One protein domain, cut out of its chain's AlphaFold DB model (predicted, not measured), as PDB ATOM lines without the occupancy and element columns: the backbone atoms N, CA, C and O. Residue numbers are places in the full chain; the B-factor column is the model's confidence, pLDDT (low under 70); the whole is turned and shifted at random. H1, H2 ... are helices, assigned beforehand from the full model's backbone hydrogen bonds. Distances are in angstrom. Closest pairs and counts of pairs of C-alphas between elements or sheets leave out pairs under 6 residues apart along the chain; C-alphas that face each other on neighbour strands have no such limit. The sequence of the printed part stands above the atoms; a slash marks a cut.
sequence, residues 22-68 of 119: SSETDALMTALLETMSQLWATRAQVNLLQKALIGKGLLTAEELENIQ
ATOM      1  N   SER A  22      91.017   2.644 -41.676       87.19
ATOM      2  CA  SER A  22      89.575   2.713 -41.901       87.19
ATOM      3  C   SER A  22      89.005   4.046 -41.410       87.19
ATOM      4  O   SER A  22      89.376   4.551 -40.347       87.19
ATOM      5  N   SER A  23      88.050   4.591 -42.167       81.06
ATOM      6  CA  SER A  23      87.327   5.811 -41.792       81.06
ATOM      7  C   SER A  23      86.484   5.638 -40.528       81.06
ATOM      8  O   SER A  23      86.216   6.611 -39.827       81.06
ATOM      9  N   GLU A  24      86.062   4.408 -40.229       80.06
ATOM     10  CA  GLU A  24      85.318   4.072 -39.011       80.06
ATOM     11  C   GLU A  24      86.213   4.186 -37.775       80.06
ATOM     12  O   GLU A  24      85.807   4.768 -36.770       80.06
ATOM     13  N   THR A  25      87.463   3.719 -37.868       81.69
ATOM     14  CA  THR A  25      88.459   3.868 -36.797       81.69
ATOM     15  C   THR A  25      88.788   5.339 -36.549       81.69
ATOM     16  O   THR A  25      88.843   5.761 -35.397       81.69
ATOM     17  N   ASP A  26      88.941   6.143 -37.605       77.06
ATOM     18  CA  ASP A  26      89.142   7.593 -37.473       77.06
ATOM     19  C   ASP A  26      87.954   8.287 -36.791       77.06
ATOM     20  O   ASP A  26      88.139   9.157 -35.932       77.06
ATOM     21  N   ALA A  27      86.726   7.906 -37.155       77.19
ATOM     22  CA  ALA A  27      85.514   8.446 -36.548       77.19
ATOM     23  C   ALA A  27      85.406   8.060 -35.064       77.19
ATOM     24  O   ALA A  27      85.136   8.924 -34.227       77.19
ATOM     25  N   LEU A  28      85.687   6.796 -34.729       83.06
ATOM     26  CA  LEU A  28      85.704   6.305 -33.353       83.06
ATOM     27  C   LEU A  28      86.764   7.029 -32.517       83.06
ATOM     28  O   LEU A  28      86.470   7.492 -31.418       83.06
ATOM     29  N   MET A  29      87.977   7.186 -33.048       80.06
ATOM     30  CA  MET A  29      89.055   7.904 -32.367       80.06
ATOM     31  C   MET A  29      88.735   9.385 -32.176       80.06
ATOM     32  O   MET A  29      89.033   9.943 -31.123       80.06
ATOM     33  N   THR A  30      88.075  10.017 -33.149       82.06
ATOM     34  CA  THR A  30      87.590  11.396 -33.006       82.06
ATOM     35  C   THR A  30      86.575  11.504 -31.867       82.06
ATOM     36  O   THR A  30      86.708  12.379 -31.015       82.06
ATOM     37  N   ALA A  31      85.593  10.600 -31.809       81.38
ATOM     38  CA  ALA A  31      84.610  10.572 -30.728       81.38
ATOM     39  C   ALA A  31      85.259  10.285 -29.361       81.38
ATOM     40  O   ALA A  31      84.897  10.892 -28.353       81.38
ATOM     41  N   LEU A  32      86.259   9.404 -29.320       85.62
ATOM     42  CA  LEU A  32      87.005   9.100 -28.103       85.62
ATOM     43  C   LEU A  32      87.778  10.326 -27.592       85.62
ATOM     44  O   LEU A  32      87.698  10.657 -26.414       85.62
ATOM     45  N   LEU A  33      88.490  11.035 -28.467       86.38
ATOM     46  CA  LEU A  33      89.222  12.244 -28.082       86.38
ATOM     47  C   LEU A  33      88.280  13.364 -27.628       86.38
ATOM     48  O   LEU A  33      88.558  14.036 -26.633       86.38
ATOM     49  N   GLU A  34      87.145  13.528 -28.307       85.62
ATOM     50  CA  GLU A  34      86.110  14.486 -27.917       85.62
ATOM     51  C   GLU A  34      85.569  14.167 -26.516       85.62
ATOM     52  O   GLU A  34      85.579  15.032 -25.640       85.62
ATOM     53  N   THR A  35      85.190  12.912 -26.254       87.62
ATOM     54  CA  THR A  35      84.688  12.494 -24.931       87.62
ATOM     55  C   THR A  35      85.742  12.632 -23.834       87.62
ATOM     56  O   THR A  35      85.422  13.094 -22.738       87.62
ATOM     57  N   MET A  36      87.011  12.323 -24.117       86.50
ATOM     58  CA  MET A  36      88.117  12.570 -23.186       86.50
ATOM     59  C   MET A  36      88.265  14.062 -22.858       86.50
ATOM     60  O   MET A  36      88.462  14.421 -21.695       86.50
ATOM     61  N   SER A  37      88.147  14.935 -23.862       89.25
ATOM     62  CA  SER A  37      88.235  16.388 -23.673       89.25
ATOM     63  C   SER A  37      87.090  16.922 -22.807       89.25
ATOM     64  O   SER A  37      87.321  17.703 -21.880       89.25
ATOM     65  N   GLN A  38      85.872  16.432 -23.042       90.12
ATOM     66  CA  GLN A  38      84.688  16.796 -22.274       90.12
ATOM     67  C   GLN A  38      84.814  16.305 -20.831       90.12
ATOM     68  O   GLN A  38      84.605  17.082 -19.902       90.12
ATOM     69  N   LEU A  39      85.268  15.063 -20.628       92.81
ATOM     70  CA  LEU A  39      85.530  14.510 -19.299       92.81
ATOM     71  C   LEU A  39      86.560  15.345 -18.528       92.81
ATOM     72  O   LEU A  39      86.380  15.621 -17.339       92.81
ATOM     73  N   TRP A  40      87.631  15.784 -19.197       92.50
ATOM     74  CA  TRP A  40      88.626  16.665 -18.590       92.50
ATOM     75  C   TRP A  40      88.035  18.023 -18.196       92.50
ATOM     76  O   TRP A  40      88.271  18.496 -17.080       92.50
ATOM     77  N   ALA A  41      87.233  18.636 -19.069       91.31
ATOM     78  CA  ALA A  41      86.558  19.897 -18.779       91.31
ATOM     79  C   ALA A  41      85.606  19.770 -17.577       91.31
ATOM     80  O   ALA A  41      85.654  20.598 -16.664       91.31
ATOM     81  N   THR A  42      84.810  18.699 -17.518       93.75
ATOM     82  CA  THR A  42      83.929  18.410 -16.378       93.75
ATOM     83  C   THR A  42      84.732  18.228 -15.093       93.75
ATOM     84  O   THR A  42      84.407  18.837 -14.073       93.75
ATOM     85  N   ARG A  43      85.837  17.470 -15.129       94.50
ATOM     86  CA  ARG A  43      86.736  17.317 -13.973       94.50
ATOM     87  C   ARG A  43      87.272  18.667 -13.486       94.50
ATOM     88  O   ARG A  43      87.316  18.913 -12.281       94.50
ATOM     89  N   ALA A  44      87.679  19.546 -14.401       93.75
ATOM     90  CA  ALA A  44      88.179  20.874 -14.054       93.75
ATOM     91  C   ALA A  44      87.100  21.740 -13.377       93.75
ATOM     92  O   ALA A  44      87.386  22.405 -12.380       93.75
ATOM     93  N   GLN A  45      85.860  21.690 -13.870       95.44
ATOM     94  CA  GLN A  45      84.726  22.403 -13.274       95.44
ATOM     95  C   GLN A  45      84.389  21.887 -11.872       95.44
ATOM     96  O   GLN A  45      84.226  22.693 -10.956       95.44
ATOM     97  N   VAL A  46      84.351  20.565 -11.674       94.69
ATOM     98  CA  VAL A  46      84.112  19.953 -10.353       94.69
ATOM     99  C   VAL A  46      85.197  20.365  -9.357       94.69
ATOM    100  O   VAL A  46      84.883  20.785  -8.246       94.69
ATOM    101  N   ASN A  47      86.469  20.351  -9.766       93.75
ATOM    102  CA  ASN A  47      87.572  20.817  -8.919       93.75
ATOM    103  C   ASN A  47      87.435  22.299  -8.534       93.75
ATOM    104  O   ASN A  47      87.763  22.687  -7.411       93.75
ATOM    105  N   LEU A  48      86.983  23.149  -9.461       94.81
ATOM    106  CA  LEU A  48      86.749  24.566  -9.184       94.81
ATOM    107  C   LEU A  48      85.602  24.746  -8.186       94.81
ATOM    108  O   LEU A  48      85.741  25.519  -7.240       94.81
ATOM    109  N   LEU A  49      84.508  24.002  -8.362       94.31
ATOM    110  CA  LEU A  49      83.376  23.992  -7.439       94.31
ATOM    111  C   LEU A  49      83.821  23.568  -6.035       94.31
ATOM    112  O   LEU A  49      83.534  24.269  -5.068       94.31
ATOM    113  N   GLN A  50      84.588  22.481  -5.928       92.38
ATOM    114  CA  GLN A  50      85.122  21.986  -4.658       92.38
ATOM    115  C   GLN A  50      85.941  23.065  -3.938       92.38
ATOM    116  O   GLN A  50      85.698  23.363  -2.769       92.38
ATOM    117  N   LYS A  51      86.871  23.714  -4.651       92.69
ATOM    118  CA  LYS A  51      87.675  24.813  -4.097       92.69
ATOM    119  C   LYS A  51      86.817  26.001  -3.667       92.69
ATOM    120  O   LYS A  51      87.102  26.606  -2.638       92.69
ATOM    121  N   ALA A  52      85.782  26.338  -4.434       94.12
ATOM    122  CA  ALA A  52      84.877  27.434  -4.106       94.12
ATOM    123  C   ALA A  52      84.030  27.138  -2.856       94.12
ATOM    124  O   ALA A  52      83.831  28.036  -2.040       94.12
ATOM    125  N   LEU A  53      83.557  25.899  -2.688       92.94
ATOM    126  CA  LEU A  53      82.787  25.468  -1.517       92.94
ATOM    127  C   LEU A  53      83.635  25.516  -0.240       92.94
ATOM    128  O   LEU A  53      83.204  26.104   0.752       92.94
ATOM    129  N   ILE A  54      84.868  24.999  -0.306       93.12
ATOM    130  CA  ILE A  54      85.828  25.054   0.807       93.12
ATOM    131  C   ILE A  54      86.224  26.501   1.111       93.12
ATOM    132  O   ILE A  54      86.182  26.932   2.258       93.12
ATOM    133  N   GLY A  55      86.563  27.285   0.084       91.44
ATOM    134  CA  GLY A  55      86.983  28.679   0.249       91.44
ATOM    135  C   GLY A  55      85.900  29.586   0.841       91.44
ATOM    136  O   GLY A  55      86.220  30.574   1.494       91.44
ATOM    137  N   LYS A  56      84.619  29.245   0.647       94.44
ATOM    138  CA  LYS A  56      83.480  29.934   1.271       94.44
ATOM    139  C   LYS A  56      83.107  29.382   2.652       94.44
ATOM    140  O   LYS A  56      82.189  29.917   3.266       94.44
ATOM    141  N   GLY A  57      83.778  28.330   3.126       90.00
ATOM    142  CA  GLY A  57      83.475  27.670   4.396       90.00
ATOM    143  C   GLY A  57      82.119  26.959   4.418       90.00
ATOM    144  O   GLY A  57      81.569  26.757   5.493       90.00
ATOM    145  N   LEU A  58      81.557  26.625   3.248       90.69
ATOM    146  CA  LEU A  58      80.270  25.925   3.151       90.69
ATOM    147  C   LEU A  58      80.407  24.432   3.441       90.69
ATOM    148  O   LEU A  58      79.462  23.823   3.928       90.69
ATOM    149  N   LEU A  59      81.562  23.861   3.100       90.38
ATOM    150  CA  LEU A  59      81.923  22.471   3.353       90.38
ATOM    151  C   LEU A  59      83.417  22.385   3.653       90.38
ATOM    152  O   LEU A  59      84.222  23.136   3.096       90.38
ATOM    153  N   THR A  60      83.793  21.431   4.488       90.62
ATOM    154  CA  THR A  60      85.182  21.022   4.695       90.62
ATOM    155  C   THR A  60      85.602  19.974   3.662       90.62
ATOM    156  O   THR A  60      84.773  19.348   2.999       90.62
ATOM    157  N   ALA A  61      86.914  19.771   3.506       86.44
ATOM    158  CA  ALA A  61      87.432  18.702   2.649       86.44
ATOM    159  C   ALA A  61      86.968  17.312   3.124       86.44
ATOM    160  O   ALA A  61      86.611  16.477   2.301       86.44
ATOM    161  N   GLU A  62      86.909  17.106   4.442       87.19
ATOM    162  CA  GLU A  62      86.467  15.853   5.057       87.19
ATOM    163  C   GLU A  62      84.974  15.593   4.826       87.19
ATOM    164  O   GLU A  62      84.588  14.473   4.499       87.19
ATOM    165  N   GLU A  63      84.127  16.620   4.928       88.38
ATOM    166  CA  GLU A  63      82.705  16.486   4.598       88.38
ATOM    167  C   GLU A  63      82.523  16.091   3.132       88.38
ATOM    168  O   GLU A  63      81.794  15.150   2.858       88.38
ATOM    169  N   LEU A  64      83.235  16.742   2.202       86.62
ATOM    170  CA  LEU A  64      83.167  16.440   0.766       86.62
ATOM    171  C   LEU A  64      83.565  14.998   0.422       86.62
ATOM    172  O   LEU A  64      82.931  14.390  -0.439       86.62
ATOM    173  N   GLU A  65      84.592  14.451   1.074       85.19
ATOM    174  CA  GLU A  65      85.030  13.064   0.865       85.19
ATOM    175  C   GLU A  65      84.034  12.041   1.421       85.19
ATOM    176  O   GLU A  65      83.903  10.944   0.877       85.19
ATOM    177  N   ASN A  66      83.301  12.414   2.472       89.75
ATOM    178  CA  ASN A  66      82.361  11.539   3.166       89.75
ATOM    179  C   ASN A  66      80.896  11.741   2.751       89.75
ATOM    180  O   ASN A  66      80.015  11.103   3.331       89.75
ATOM    181  N   ILE A  67      80.606  12.586   1.751       88.25
ATOM    182  CA  ILE A  67      79.250  12.715   1.203       88.25
ATOM    183  C   ILE A  67      78.806  11.348   0.672       88.25
ATOM    184  O   ILE A  67      79.321  10.832  -0.322       88.25
ATOM    185  N   GLN A  68      77.795  10.781   1.324       86.81
ATOM    186  CA  GLN A  68      77.112   9.585   0.863       86.81
ATOM    187  C   GLN A  68      75.805   9.978   0.193       86.81
ATOM    188  O   GLN A  68      75.013  10.737   0.746       86.81
TER     189      GLN A  68
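Overview. This is residues 22 to 68 of the 119 residues of an uncharacterized protein of Porticoccaceae bacterium (UniProt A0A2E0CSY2). One long helix, H1, makes the length of this model, and at its far end the backbone folds over into a short helix, H2, giving an L with one very long limb. Most of H1, residues 23 to 49, stands free. The printed part has 47 residues with two named helices, H1 then H2, and no named strand; the class is all helix. It is extended, with a radius of gyration of the C-alphas of 17.0 A, and spans 52 by 20 by 9 A.

Arrangement. H1, residues 23 to 55, is close to but not clearly touching H2, residues 61 to 66; their closest C-alphas, of Ile 54 and Ala 61, are 6.8 A apart. They run opposite ways at a steep tilt of 60 degrees. In H1 and H2 every O i to N i+4 pair is within hydrogen-bond range.

Along the chain. H1 measures 47.9 A from C-alpha 23 at (87.327, 5.811, -41.792) to C-alpha 55 at (86.983, 28.679, 0.249). H2 ends with C-alpha 66 at (82.361, 11.539, 3.166), 8.8 A from C-alpha 61.

Size, cuts and confidence. The C-alphas farthest apart, of Ser 22 and Gly 57, are 52.9 A apart. The link from H1 to H2 is tight, with 5 residues. The printed part has no cut, and no printed residue is under 70 in pLDDT.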